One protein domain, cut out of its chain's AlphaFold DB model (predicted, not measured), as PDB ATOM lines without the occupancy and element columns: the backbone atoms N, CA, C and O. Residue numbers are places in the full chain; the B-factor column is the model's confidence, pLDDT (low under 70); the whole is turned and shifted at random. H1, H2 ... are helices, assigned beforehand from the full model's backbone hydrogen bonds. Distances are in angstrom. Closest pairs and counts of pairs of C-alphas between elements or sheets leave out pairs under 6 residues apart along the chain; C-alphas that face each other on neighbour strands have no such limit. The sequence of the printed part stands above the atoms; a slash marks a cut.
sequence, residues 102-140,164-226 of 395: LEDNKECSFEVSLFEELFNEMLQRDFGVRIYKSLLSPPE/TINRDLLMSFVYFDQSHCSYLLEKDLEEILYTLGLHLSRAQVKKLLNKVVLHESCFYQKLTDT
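AT A GLANCE: This is residues 102 to 140 and 164 to 226 of the 395 residues of the protein "Cell division cycle and apoptosis regulator protein 1" of Heterocephalus glaber (UniProt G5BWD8). Begin at the first printed residue and you meet a long helix, H1, that forms an arm, its residues 107 to 112 and 114 to 120 sticking out free; a small head of short helices gathers round its last part. There H2 and H3 cross H1, H4 packs on H3, and H5 packs on H2. The printed part has 102 residues with five named helices, H1 to H5 in chain order, and no named strand: all helix. It is loose, with a radius of gyration of the C-alphas of 15.9 A, and elongated, spanning 53 by 32 by 20 A.

HOW THE PARTS SIT: Start with the hub, H1, residues 107 to 136. With residues 127 to 134 alone it touches H2, residues 167 to 176, at a steep tilt of 61 degrees, opposite ways; the closest C-alphas, Phe 127 and Ser 172, are 4.5 A apart. With residues 125 to 132 alone it touches H3, residues 186 to 195, closest at C-alphas Gly 128 and Ile 192, 5.9 A. H3 touches H4, residues 202 to 209, closest at C-alphas Glu 190 and Val 205, 6.7 A. H2 touches H5, residues 221 to 224, closest at C-alphas Leu 170 and Thr 224, 5.7 A. H2 and H4 are apart. Every O i to N i+4 pair is within hydrogen-bond range in H1, H3 and H4, and 5 of 6 in H2; H5 is too short for one.

IN THESE COORDINATES: Find C-alpha 107 at (55.005, -41.139, 63.881); from there H1 runs 43.4 A to C-alpha 136 at (23.117, -18.088, 45.664). H2 measures 14.7 A, H3 14.4 A and H4 10.6 A; H5 ends at C-alpha 224, (34.716, -9.806, 44.379).

THE WHOLE: The farthest C-alphas, Lys 106 and Glu 140, are 53.5 A apart. Residues 141 to 163 are cut out, with 17.3 A between C-alphas 140 and 164. The link from H4 to H5 is long. Residues 139, 140 and 226 have pLDDT under 70.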
ATOM      1  N   LEU A 102      59.744 -39.503  51.320       85.56
ATOM      2  CA  LEU A 102      60.160 -40.844  51.754       85.56
ATOM      3  C   LEU A 102      60.941 -40.814  53.076       85.56
ATOM      4  O   LEU A 102      61.012 -41.816  53.788       85.56
ATOM      5  N   GLU A 103      61.526 -39.666  53.403       86.19
ATOM      6  CA  GLU A 103      62.257 -39.427  54.641       86.19
ATOM      7  C   GLU A 103      61.329 -39.245  55.858       86.19
ATOM      8  O   GLU A 103      61.790 -39.374  56.995       86.19
ATOM      9  N   ASP A 104      60.031 -38.992  55.646       86.38
ATOM     10  CA  ASP A 104      59.033 -38.750  56.696       86.38
ATOM     11  C   ASP A 104      58.426 -40.063  57.219       86.38
ATOM     12  O   ASP A 104      57.233 -40.333  57.139       86.38
ATOM     13  N   ASN A 105      59.281 -40.912  57.785       87.44
ATOM     14  CA  ASN A 105      58.934 -42.259  58.247       87.44
ATOM     15  C   ASN A 105      58.689 -42.368  59.766       87.44
ATOM     16  O   ASN A 105      58.696 -43.468  60.322       87.44
ATOM     17  N   LYS A 106      58.509 -41.235  60.453       88.81
ATOM     18  CA  LYS A 106      58.298 -41.168  61.908       88.81
ATOM     19  C   LYS A 106      56.841 -40.869  62.244       88.81
ATOM     20  O   LYS A 106      56.184 -40.120  61.534       88.81
ATOM     21  N   GLU A 107      56.373 -41.371  63.385       86.25
ATOM     22  CA  GLU A 107      55.005 -41.139  63.881       86.25
ATOM     23  C   GLU A 107      54.673 -39.647  64.036       86.25
ATOM     24  O   GLU A 107      53.627 -39.201  63.583       86.25
ATOM     25  N   CYS A 108      55.604 -38.839  64.555       82.12
ATOM     26  CA  CYS A 108      55.420 -37.387  64.629       82.12
ATOM     27  C   CYS A 108      55.216 -36.735  63.254       82.12
ATOM     28  O   CYS A 108      54.496 -35.749  63.159       82.12
ATOM     29  N   SER A 109      55.841 -37.264  62.198       87.44
ATOM     30  CA  SER A 109      55.601 -36.777  60.836       87.44
ATOM     31  C   SER A 109      54.194 -37.156  60.370       87.44
ATOM     32  O   SER A 109      53.519 -36.337  59.764       87.44
ATOM     33  N   PHE A 110      53.719 -38.357  60.714       89.06
ATOM     34  CA  PHE A 110      52.363 -38.798  60.388       89.06
ATOM     35  C   PHE A 110      51.278 -37.937  61.051       89.06
ATOM     36  O   PHE A 110      50.333 -37.540  60.375       89.06
ATOM     37  N   GLU A 111      51.401 -37.627  62.348       91.31
ATOM     38  CA  GLU A 111      50.430 -36.770  63.052       91.31
ATOM     39  C   GLU A 111      50.321 -35.383  62.407       91.31
ATOM     40  O   GLU A 111      49.227 -34.839  62.257       91.31
ATOM     41  N   VAL A 112      51.469 -34.836  62.005       91.06
ATOM     42  CA  VAL A 112      51.596 -33.536  61.347       91.06
ATOM     43  C   VAL A 112      50.940 -33.572  59.960       91.06
ATOM     44  O   VAL A 112      50.042 -32.769  59.708       91.06
ATOM     45  N   SER A 113      51.242 -34.579  59.132       91.81
ATOM     46  CA  SER A 113      50.587 -34.769  57.829       91.81
ATOM     47  C   SER A 113      49.076 -34.979  57.942       91.81
ATOM     48  O   SER A 113      48.307 -34.393  57.185       91.81
ATOM     49  N   LEU A 114      48.618 -35.769  58.918       93.12
ATOM     50  CA  LEU A 114      47.187 -35.962  59.155       93.12
ATOM     51  C   LEU A 114      46.501 -34.643  59.530       93.12
ATOM     52  O   LEU A 114      45.417 -34.343  59.031       93.12
ATOM     53  N   PHE A 115      47.122 -33.849  60.405       94.44
ATOM     54  CA  PHE A 115      46.609 -32.532  60.763       94.44
ATOM     55  C   PHE A 115      46.524 -31.607  59.544       94.44
ATOM     56  O   PHE A 115      45.525 -30.910  59.377       94.44
ATOM     57  N   GLU A 116      47.537 -31.608  58.684       95.19
ATOM     58  CA  GLU A 116      47.571 -30.764  57.489       95.19
ATOM     59  C   GLU A 116      46.517 -31.137  56.469       95.19
ATOM     60  O   GLU A 116      45.890 -30.237  55.918       95.19
ATOM     61  N   GLU A 117      46.281 -32.429  56.253       95.00
ATOM     62  CA  GLU A 117      45.208 -32.902  55.381       95.00
ATOM     63  C   GLU A 117      43.848 -32.440  55.905       95.00
ATOM     64  O   GLU A 117      43.080 -31.813  55.178       95.00
ATOM     65  N   LEU A 118      43.579 -32.639  57.201       95.62
ATOM     66  CA  LEU A 118      42.334 -32.183  57.827       95.62
ATOM     67  C   LEU A 118      42.183 -30.658  57.770       95.62
ATOM     68  O   LEU A 118      41.089 -30.136  57.541       95.62
ATOM     69  N   PHE A 119      43.275 -29.924  57.973       95.31
ATOM     70  CA  PHE A 119      43.280 -28.470  57.881       95.31
ATOM     71  C   PHE A 119      43.048 -28.002  56.440       95.31
ATOM     72  O   PHE A 119      42.295 -27.056  56.206       95.31
ATOM     73  N   ASN A 120      43.642 -28.682  55.464       94.94
ATOM     74  CA  ASN A 120      43.448 -28.407  54.052       94.94
ATOM     75  C   ASN A 120      42.004 -28.704  53.622       94.94
ATOM     76  O   ASN A 120      41.387 -27.865  52.972       94.94
ATOM     77  N   GLU A 121      41.425 -29.828  54.049       93.94
ATOM     78  CA  GLU A 121      40.007 -30.142  53.836       93.94
ATOM     79  C   GLU A 121      39.089 -29.086  54.463       93.94
ATOM     80  O   GLU A 121      38.117 -28.650  53.838       93.94
ATOM     81  N   MET A 122      39.410 -28.618  55.673       94.88
ATOM     82  CA  MET A 122      38.674 -27.531  56.317       94.88
ATOM     83  C   MET A 122      38.714 -26.251  55.467       94.88
ATOM     84  O   MET A 122      37.667 -25.638  55.252       94.88
ATOM     85  N   LEU A 123      39.884 -25.864  54.947       94.81
ATOM     86  CA  LEU A 123      40.023 -24.699  54.067       94.81
ATOM     87  C   LEU A 123      39.234 -24.871  52.764       94.81
ATOM     88  O   LEU A 123      38.490 -23.965  52.387       94.81
ATOM     89  N   GLN A 124      39.346 -26.030  52.105       94.69
ATOM     90  CA  GLN A 124      38.586 -26.350  50.890       94.69
ATOM     91  C   GLN A 124      37.085 -26.207  51.128       94.69
ATOM     92  O   GLN A 124      36.389 -25.544  50.356       94.69
ATOM     93  N   ARG A 125      36.589 -26.783  52.227       94.38
ATOM     94  CA  ARG A 125      35.182 -26.707  52.612       94.38
ATOM     95  C   ARG A 125      34.758 -25.265  52.860       94.38
ATOM     96  O   ARG A 125      33.763 -24.820  52.297       94.38
ATOM     97  N   ASP A 126      35.483 -24.528  53.693       93.88
ATOM     98  CA  ASP A 126      35.079 -23.187  54.119       93.88
ATOM     99  C   ASP A 126      35.120 -22.189  52.953       93.88
ATOM    100  O   ASP A 126      34.187 -21.397  52.763       93.88
ATOM    101  N   PHE A 127      36.151 -22.272  52.109       96.25
ATOM    102  CA  PHE A 127      36.245 -21.480  50.888       96.25
ATOM    103  C   PHE A 127      35.201 -21.884  49.850       96.25
ATOM    104  O   PHE A 127      34.549 -21.011  49.274       96.25
ATOM    105  N   GLY A 128      34.965 -23.182  49.658       95.69
ATOM    106  CA  GLY A 128      33.917 -23.669  48.769       95.69
ATOM    107  C   GLY A 128      32.521 -23.226  49.224       95.69
ATOM    108  O   GLY A 128      31.731 -22.757  48.406       95.69
ATOM    109  N   VAL A 129      32.223 -23.255  50.530       93.25
ATOM    110  CA  VAL A 129      30.963 -22.735  51.095       93.25
ATOM    111  C   VAL A 129      30.830 -21.237  50.845       93.25
ATOM    112  O   VAL A 129      29.735 -20.763  50.530       93.25
ATOM    113  N   ARG A 130      31.918 -20.469  50.971       93.38
ATOM    114  CA  ARG A 130      31.904 -19.028  50.694       93.38
ATOM    115  C   ARG A 130      31.611 -18.738  49.220       93.38
ATOM    116  O   ARG A 130      30.790 -17.865  48.940       93.38
ATOM    117  N   ILE A 131      32.210 -19.499  48.301       94.12
ATOM    118  CA  ILE A 131      31.889 -19.438  46.869       94.12
ATOM    119  C   ILE A 131      30.419 -19.804  46.657       94.12
ATOM    120  O   ILE A 131      29.665 -19.013  46.110       94.12
ATOM    121  N   TYR A 132      29.959 -20.944  47.162       93.19
ATOM    122  CA  TYR A 132      28.562 -21.365  47.040       93.19
ATOM    123  C   TYR A 132      27.567 -20.290  47.517       93.19
ATOM    124  O   TYR A 132      26.586 -20.010  46.828       93.19
ATOM    125  N   LYS A 133      27.837 -19.632  48.653       90.31
ATOM    126  CA  LYS A 133      27.013 -18.519  49.154       90.31
ATOM    127  C   LYS A 133      26.968 -17.340  48.178       90.31
ATOM    128  O   LYS A 133      25.885 -16.806  47.954       90.31
ATOM    129  N   SER A 134      28.095 -16.964  47.568       89.88
ATOM    130  CA  SER A 134      28.112 -15.877  46.575       89.88
ATOM    131  C   SER A 134      27.339 -16.236  45.301       89.88
ATOM    132  O   SER A 134      26.739 -15.369  44.674       89.88
ATOM    133  N   LEU A 135      27.272 -17.525  44.952       89.94
ATOM    134  CA  LEU A 135      26.498 -18.015  43.810       89.94
ATOM    135  C   LEU A 135      24.981 -18.067  44.058       89.94
ATOM    136  O   LEU A 135      24.197 -18.065  43.103       89.94
ATOM    137  N   LEU A 136      24.543 -18.139  45.320       87.31
ATOM    138  CA  LEU A 136      23.117 -18.088  45.664       87.31
ATOM    139  C   LEU A 136      22.531 -16.699  45.395       87.31
ATOM    140  O   LEU A 136      21.445 -16.610  44.814       87.31
ATOM    141  N   SER A 137      23.281 -15.654  45.753       80.75
ATOM    142  CA  SER A 137      22.917 -14.244  45.589       80.75
ATOM    143  C   SER A 137      23.994 -13.494  44.796       80.75
ATOM    144  O   SER A 137      24.713 -12.667  45.365       80.75
ATOM    145  N   PRO A 138      24.157 -13.791  43.494       73.50
ATOM    146  CA  PRO A 138      25.107 -13.060  42.674       73.50
ATOM    147  C   PRO A 138      24.636 -11.604  42.528       73.50
ATOM    148  O   PRO A 138      23.424 -11.377  42.464       73.50
ATOM    149  N   PRO A 139      25.561 -10.629  42.443       69.25
ATOM    150  CA  PRO A 139      25.200  -9.243  42.165       69.25
ATOM    151  C   PRO A 139      24.368  -9.178  40.877       69.25
ATOM    152  O   PRO A 139      24.657  -9.896  39.911       69.25
ATOM    153  N   GLU A 140      23.300  -8.376  40.882       60.69
ATOM    154  CA  GLU A 140      22.372  -8.298  39.753       60.69
ATOM    155  C   GLU A 140      23.129  -7.940  38.467       60.69
ATOM    156  O   GLU A 140      23.848  -6.946  38.383       60.69
ATOM    157  N   THR A 164      38.780  -4.467  45.388       80.19
ATOM    158  CA  THR A 164      38.286  -5.683  46.021       80.19
ATOM    159  C   THR A 164      37.636  -5.321  47.346       80.19
ATOM    160  O   THR A 164      38.317  -4.955  48.313       80.19
ATOM    161  N   ILE A 165      36.314  -5.437  47.378       78.12
ATOM    162  CA  ILE A 165      35.498  -5.204  48.567       78.12
ATOM    163  C   ILE A 165      35.431  -6.492  49.369       78.12
ATOM    164  O   ILE A 165      35.726  -6.497  50.563       78.12
ATOM    165  N   ASN A 166      35.165  -7.612  48.694       84.44
ATOM    166  CA  ASN A 166      35.095  -8.908  49.346       84.44
ATOM    167  C   ASN A 166      36.441  -9.642  49.255       84.44
ATOM    168  O   ASN A 166      36.630 -10.557  48.452       84.44
ATOM    169  N   ARG A 167      37.398  -9.210  50.090       89.88
ATOM    170  CA  ARG A 167      38.734  -9.835  50.189       89.88
ATOM    171  C   ARG A 167      38.636 -11.313  50.527       89.88
ATOM    172  O   ARG A 167      39.374 -12.127  49.995       89.88
ATOM    173  N   ASP A 168      37.702 -11.629  51.403       88.94
ATOM    174  CA  ASP A 168      37.429 -12.958  51.905       88.94
ATOM    175  C   ASP A 168      36.959 -13.917  50.801       88.94
ATOM    176  O   ASP A 168      37.452 -15.040  50.698       88.94
ATOM    177  N   LEU A 169      36.035 -13.472  49.951       92.19
ATOM    178  CA  LEU A 169      35.584 -14.226  48.784       92.19
ATOM    179  C   LEU A 169      36.683 -14.336  47.724       92.19
ATOM    180  O   LEU A 169      36.849 -15.401  47.132       92.19
ATOM    181  N   LEU A 170      37.463 -13.269  47.511       93.25
ATOM    182  CA  LEU A 170      38.605 -13.312  46.599       93.25
ATOM    183  C   LEU A 170      39.628 -14.357  47.043       93.25
ATOM    184  O   LEU A 170      40.066 -15.155  46.222       93.25
ATOM    185  N   MET A 171      39.962 -14.396  48.336       93.00
ATOM    186  CA  MET A 171      40.855 -15.415  48.891       93.00
ATOM    187  C   MET A 171      40.322 -16.831  48.647       93.00
ATOM    188  O   MET A 171      41.102 -17.712  48.302       93.00
ATOM    189  N   SER A 172      39.005 -17.042  48.753       95.38
ATOM    190  CA  SER A 172      38.388 -18.337  48.440       95.38
ATOM    191  C   SER A 172      38.554 -18.739  46.978       95.38
ATOM    192  O   SER A 172      38.894 -19.883  46.712       95.38
ATOM    193  N   PHE A 173      38.364 -17.822  46.025       95.88
ATOM    194  CA  PHE A 173      38.605 -18.117  44.608       95.88
ATOM    195  C   PHE A 173      40.086 -18.362  44.303       95.88
ATOM    196  O   PHE A 173      40.420 -19.308  43.594       95.88
ATOM    197  N   VAL A 174      40.973 -17.541  44.869       94.31
ATOM    198  CA  VAL A 174      42.430 -17.639  44.689       94.31
ATOM    199  C   VAL A 174      42.985 -18.954  45.233       94.31
ATOM    200  O   VAL A 174      43.938 -19.479  44.667       94.31
ATOM    201  N   TYR A 175      42.384 -19.503  46.292       94.94
ATOM    202  CA  TYR A 175      42.763 -20.810  46.822       94.94
ATOM    203  C   TYR A 175      42.620 -21.931  45.772       94.94
ATOM    204  O   TYR A 175      43.495 -22.789  45.679       94.94
ATOM    205  N   PHE A 176      41.568 -21.900  44.944       95.25
ATOM    206  CA  PHE A 176      41.360 -22.886  43.873       95.25
ATOM    207  C   PHE A 176      42.060 -22.504  42.555       95.25
ATOM    208  O   PHE A 176      42.479 -23.377  41.799       95.25
ATOM    209  N   ASP A 177      42.236 -21.210  42.277       95.38
ATOM    210  CA  ASP A 177      42.949 -20.711  41.096       95.38
ATOM    211  C   ASP A 177      44.464 -20.650  41.339       95.38
ATOM    212  O   ASP A 177      45.052 -19.575  41.503       95.38
ATOM    213  N   GLN A 178      45.109 -21.818  41.315       87.69
ATOM    214  CA  GLN A 178      46.566 -21.947  41.469       87.69
ATOM    215  C   GLN A 178      47.353 -21.169  40.399       87.69
ATOM    216  O   GLN A 178      48.493 -20.772  40.623       87.69
ATOM    217  N   SER A 179      46.747 -20.941  39.227       89.12
ATOM    218  CA  SER A 179      47.357 -20.192  38.123       89.12
ATOM    219  C   SER A 179      47.193 -18.673  38.237       89.12
ATOM    220  O   SER A 179      47.800 -17.929  37.465       89.12
ATOM    221  N   HIS A 180      46.369 -18.211  39.183       89.56
ATOM    222  CA  HIS A 180      45.978 -16.814  39.365       89.56
ATOM    223  C   HIS A 180      45.483 -16.147  38.069       89.56
ATOM    224  O   HIS A 180      45.713 -14.960  37.816       89.56
ATOM    225  N   CYS A 181      44.792 -16.916  37.229       91.81
ATOM    226  CA  CYS A 181      44.294 -16.479  35.933       91.81
ATOM    227  C   CYS A 181      43.019 -15.620  36.013       91.81
ATOM    228  O   CYS A 181      42.562 -15.105  34.992       91.81
ATOM    229  N   SER A 182      42.486 -15.385  37.219       91.19
ATOM    230  CA  SER A 182      41.298 -14.549  37.477       91.19
ATOM    231  C   SER A 182      39.972 -15.141  36.986       91.19
ATOM    232  O   SER A 182      38.954 -14.441  36.924       91.19
ATOM    233  N   TYR A 183      39.964 -16.433  36.662       94.62
ATOM    234  CA  TYR A 183      38.758 -17.196  36.376       94.62
ATOM    235  C   TYR A 183      38.876 -18.634  36.890       94.62
ATOM    236  O   TYR A 183      39.969 -19.128  37.134       94.62
ATOM    237  N   LEU A 184      37.734 -19.299  37.038       96.06
ATOM    238  CA  LEU A 184      37.648 -20.750  37.220       96.06
ATOM    239  C   LEU A 184      36.765 -21.334  36.123       96.06
ATOM    240  O   LEU A 184      35.824 -20.666  35.676       96.06
ATOM    241  N   LEU A 185      37.057 -22.553  35.675       95.81
ATOM    242  CA  LEU A 185      36.194 -23.221  34.710       95.81
ATOM    243  C   LEU A 185      34.917 -23.700  35.399       95.81
ATOM    244  O   LEU A 185      34.880 -23.983  36.596       95.81
ATOM    245  N   GLU A 186      33.848 -23.821  34.621       95.44
ATOM    246  CA  GLU A 186      32.571 -24.346  35.103       95.44
ATOM    247  C   GLU A 186      32.722 -25.751  35.697       95.44
ATOM    248  O   GLU A 186      32.060 -26.070  36.680       95.44
ATOM    249  N   LYS A 187      33.608 -26.573  35.119       95.44
ATOM    250  CA  LYS A 187      33.913 -27.919  35.621       95.44
ATOM    251  C   LYS A 187      34.530 -27.869  37.017       95.44
ATOM    252  O   LYS A 187      34.036 -28.555  37.902       95.44
ATOM    253  N   ASP A 188      35.519 -27.005  37.222       96.31
ATOM    254  CA  ASP A 188      36.200 -26.856  38.512       96.31
ATOM    255  C   ASP A 188      35.223 -26.355  39.586       96.31
ATOM    256  O   ASP A 188      35.199 -26.850  40.708       96.31
ATOM    257  N   LEU A 189      34.346 -25.409  39.234       95.81
ATOM    258  CA  LEU A 189      33.293 -24.939  40.138       95.81
ATOM    259  C   LEU A 189      32.255 -26.020  40.458       95.81
ATOM    260  O   LEU A 189      31.772 -26.090  41.585       95.81
ATOM    261  N   GLU A 190      31.891 -26.847  39.480       95.50
ATOM    262  CA  GLU A 190      31.005 -27.993  39.684       95.50
ATOM    263  C   GLU A 190      31.637 -29.005  40.655       95.50
ATOM    264  O   GLU A 190      30.966 -29.439  41.593       95.50
ATOM    265  N   GLU A 191      32.930 -29.302  40.505       95.50
ATOM    266  CA  GLU A 191      33.687 -30.153  41.431       95.50
ATOM    267  C   GLU A 191      33.733 -29.565  42.846       95.50
ATOM    268  O   GLU A 191      33.365 -30.260  43.795       95.50
ATOM    269  N   ILE A 192      34.064 -28.274  42.993       95.75
ATOM    270  CA  ILE A 192      34.057 -27.574  44.291       95.75
ATOM    271  C   ILE A 192      32.689 -27.690  44.971       95.75
ATOM    272  O   ILE A 192      32.612 -27.912  46.172       95.75
ATOM    273  N   LEU A 193      31.585 -27.551  44.234       94.69
ATOM    274  CA  LEU A 193      30.244 -27.654  44.820       94.69
ATOM    275  C   LEU A 193      29.891 -29.081  45.252       94.69
ATOM    276  O   LEU A 193      29.165 -29.254  46.236       94.69
ATOM    277  N   TYR A 194      30.386 -30.099  44.547       94.12
ATOM    278  CA  TYR A 194      30.169 -31.492  44.931       94.12
ATOM    279  C   TYR A 194      30.982 -31.896  46.164       94.12
ATOM    280  O   TYR A 194      30.458 -32.643  46.993       94.12
ATOM    281  N   THR A 195      32.199 -31.370  46.347       93.44
ATOM    282  CA  THR A 195      33.012 -31.663  47.546       93.44
ATOM    283  C   THR A 195      32.400 -31.105  48.831       93.44
ATOM    284  O   THR A 195      32.665 -31.628  49.909       93.44
ATOM    285  N   LEU A 196      31.494 -30.121  48.744       91.62
ATOM    286  CA  LEU A 196      30.777 -29.586  49.910       91.62
ATOM    287  C   LEU A 196      29.787 -30.566  50.557       91.62
ATOM    288  O   LEU A 196      29.243 -30.259  51.617       91.62
ATOM    289  N   GLY A 197      29.477 -31.698  49.916       88.62
ATOM    290  CA  GLY A 197      28.534 -32.673  50.471       88.62
ATOM    291  C   GLY A 197      27.098 -32.142  50.588       88.62
ATOM    292  O   GLY A 197      26.321 -32.607  51.417       88.62
ATOM    293  N   LEU A 198      26.715 -31.158  49.763       87.25
ATOM    294  CA  LEU A 198      25.363 -30.577  49.775       87.25
ATOM    295  C   LEU A 198      24.306 -31.483  49.120       87.25
ATOM    296  O   LEU A 198      23.114 -31.220  49.274       87.25
ATOM    297  N   HIS A 199      24.734 -32.529  48.399       86.88
ATOM    298  CA  HIS A 199      23.882 -33.451  47.632       86.88
ATOM    299  C   HIS A 199      22.947 -32.752  46.629       86.88
ATOM    300  O   HIS A 199      21.812 -33.170  46.404       86.88
ATOM    301  N   LEU A 200      23.432 -31.680  45.999       87.75
ATOM    302  CA  LEU A 200      22.717 -31.014  44.917       87.75
ATOM    303  C   LEU A 200      22.702 -31.908  43.673       87.75
ATOM    304  O   LEU A 200      23.716 -32.488  43.287       87.75
ATOM    305  N   SER A 201      21.555 -31.987  43.006       91.00
ATOM    306  CA  SER A 201      21.463 -32.626  41.695       91.00
ATOM    307  C   SER A 201      22.277 -31.850  40.661       91.00
ATOM    308  O   SER A 201      22.415 -30.624  40.734       91.00
ATOM    309  N   ARG A 202      22.727 -32.544  39.612       92.38
ATOM    310  CA  ARG A 202      23.433 -31.924  38.482       92.38
ATOM    311  C   ARG A 202      22.669 -30.736  37.885       92.38
ATOM    312  O   ARG A 202      23.267 -29.725  37.538       92.38
ATOM    313  N   ALA A 203      21.338 -30.823  37.808       92.00
ATOM    314  CA  ALA A 203      20.495 -29.732  37.322       92.00
ATOM    315  C   ALA A 203      20.503 -28.511  38.260       92.00
ATOM    316  O   ALA A 203      20.552 -27.379  37.781       92.00
ATOM    317  N   GLN A 204      20.495 -28.720  39.583       92.31
ATOM    318  CA  GLN A 204      20.601 -27.635  40.567       92.31
ATOM    319  C   GLN A 204      21.960 -26.937  40.483       92.31
ATOM    320  O   GLN A 204      21.998 -25.708  40.447       92.31
ATOM    321  N   VAL A 205      23.052 -27.701  40.372       93.25
ATOM    322  CA  VAL A 205      24.404 -27.145  40.204       93.25
ATOM    323  C   VAL A 205      24.499 -26.333  38.912       93.25
ATOM    324  O   VAL A 205      24.886 -25.167  38.952       93.25
ATOM    325  N   LYS A 206      24.035 -26.872  37.777       93.38
ATOM    326  CA  LYS A 206      24.000 -26.126  36.507       93.38
ATOM    327  C   LYS A 206      23.153 -24.854  36.592       93.38
ATOM    328  O   LYS A 206      23.571 -23.809  36.102       93.38
ATOM    329  N   LYS A 207      21.984 -24.902  37.245       91.44
ATOM    330  CA  LYS A 207      21.127 -23.719  37.456       91.44
ATOM    331  C   LYS A 207      21.843 -22.636  38.274       91.44
ATOM    332  O   LYS A 207      21.660 -21.459  37.981       91.44
ATOM    333  N   LEU A 208      22.644 -23.024  39.266       91.44
ATOM    334  CA  LEU A 208      23.440 -22.108  40.084       91.44
ATOM    335  C   LEU A 208      24.582 -21.477  39.264       91.44
ATOM    336  O   LEU A 208      24.701 -20.255  39.210       91.44
ATOM    337  N   LEU A 209      25.371 -22.304  38.571       92.94
ATOM    338  CA  LEU A 209      26.540 -21.863  37.804       92.94
ATOM    339  C   LEU A 209      26.171 -20.984  36.605       92.94
ATOM    340  O   LEU A 209      26.839 -19.981  36.365       92.94
ATOM    341  N   ASN A 210      25.058 -21.271  35.919       91.19
ATOM    342  CA  ASN A 210      24.566 -20.458  34.798       91.19
ATOM    343  C   ASN A 210      24.319 -18.986  35.173       91.19
ATOM    344  O   ASN A 210      24.302 -18.118  34.299       91.19
ATOM    345  N   LYS A 211      24.141 -18.678  36.466       89.00
ATOM    346  CA  LYS A 211      24.006 -17.295  36.927       89.00
ATOM    347  C   LYS A 211      25.307 -16.508  36.831       89.00
ATOM    348  O   LYS A 211      25.222 -15.302  36.669       89.00
ATOM    349  N   VAL A 212      26.483 -17.134  36.899       88.69
ATOM    350  CA  VAL A 212      27.784 -16.429  36.959       88.69
ATOM    351  C   VAL A 212      28.753 -16.813  35.840       88.69
ATOM    352  O   VAL A 212      29.590 -15.999  35.455       88.69
ATOM    353  N   VAL A 213      28.622 -18.019  35.289       90.56
ATOM    354  CA  VAL A 213      29.483 -18.544  34.230       90.56
ATOM    355  C   VAL A 213      29.099 -17.919  32.891       90.56
ATOM    356  O   VAL A 213      27.924 -17.835  32.532       90.56
ATOM    357  N   LEU A 214      30.106 -17.489  32.137       87.81
ATOM    358  CA  LEU A 214      29.981 -16.999  30.772       87.81
ATOM    359  C   LEU A 214      30.988 -17.757  29.903       87.81
ATOM    360  O   LEU A 214      32.187 -17.676  30.152       87.81
ATOM    361  N   HIS A 215      30.508 -18.469  28.881       88.12
ATOM    362  CA  HIS A 215      31.351 -19.298  28.006       88.12
ATOM    363  C   HIS A 215      32.229 -20.301  28.780       88.12
ATOM    364  O   HIS A 215      33.440 -20.312  28.602       88.12
ATOM    365  N   GLU A 216      31.622 -21.116  29.649       91.06
ATOM    366  CA  GLU A 216      32.309 -22.142  30.465       91.06
ATOM    367  C   GLU A 216      33.329 -21.600  31.489       91.06
ATOM    368  O   GLU A 216      33.950 -22.388  32.201       91.06
ATOM    369  N   SER A 217      33.460 -20.276  31.633       93.69
ATOM    370  CA  SER A 217      34.361 -19.634  32.597       93.69
ATOM    371  C   SER A 217      33.621 -18.686  33.545       93.69
ATOM    372  O   SER A 217      32.773 -17.888  33.142       93.69
ATOM    373  N   CYS A 218      33.982 -18.718  34.825       93.62
ATOM    374  CA  CYS A 218      33.544 -17.765  35.838       93.62
ATOM    375  C   CYS A 218      34.665 -16.767  36.140       93.62
ATOM    376  O   CYS A 218      35.638 -17.103  36.811       93.62
ATOM    377  N   PHE A 219      34.515 -15.523  35.682       93.19
ATOM    378  CA  PHE A 219      35.443 -14.428  35.981       93.19
ATOM    379  C   PHE A 219      35.142 -13.846  37.364       93.19
ATOM    380  O   PHE A 219      34.350 -12.911  37.495       93.19
ATOM    381  N   TYR A 220      35.756 -14.415  38.398       92.06
ATOM    382  CA  TYR A 220      35.391 -14.144  39.788       92.06
ATOM    383  C   TYR A 220      35.704 -12.719  40.266       92.06
ATOM    384  O   TYR A 220      35.079 -12.269  41.218       92.06
ATOM    385  N   GLN A 221      36.564 -11.963  39.572       88.25
ATOM    386  CA  GLN A 221      36.756 -10.529  39.849       88.25
ATOM    387  C   GLN A 221      35.446  -9.734  39.767       88.25
ATOM    388  O   GLN A 221      35.239  -8.802  40.535       88.25
ATOM    389  N   LYS A 222      34.517 -10.151  38.896       86.81
ATOM    390  CA  LYS A 222      33.181  -9.543  38.786       86.81
ATOM    391  C   LYS A 222      32.306  -9.776  40.022       86.81
ATOM    392  O   LYS A 222      31.311  -9.088  40.191       86.81
ATOM    393  N   LEU A 223      32.638 -10.783  40.829       85.69
ATOM    394  CA  LEU A 223      31.928 -11.140  42.058       85.69
ATOM    395  C   LEU A 223      32.615 -10.559  43.303       85.69
ATOM    396  O   LEU A 223      31.974 -10.417  44.340       85.69
ATOM    397  N   THR A 224      33.916 -10.270  43.232       86.56
ATOM    398  CA  THR A 224      34.716  -9.806  44.379       86.56
ATOM    399  C   THR A 224      34.908  -8.295  44.415       86.56
ATOM    400  O   THR A 224      35.150  -7.731  45.489       86.56
ATOM    401  N   ASP A 225      34.812  -7.652  43.252       84.00
ATOM    402  CA  ASP A 225      35.051  -6.229  43.077       84.00
ATOM    403  C   ASP A 225      33.747  -5.515  42.689       84.00
ATOM    404  O   ASP A 225      32.997  -6.007  41.846       84.00
ATOM    405  N   THR A 226      33.501  -4.323  43.241       64.56
ATOM    406  CA  THR A 226      32.456  -3.416  42.734       64.56
ATOM    407  C   THR A 226      33.016  -2.014  42.496       64.56
ATOM    408  O   THR A 226      34.131  -1.673  42.915       64.56
TER     409      THR A 226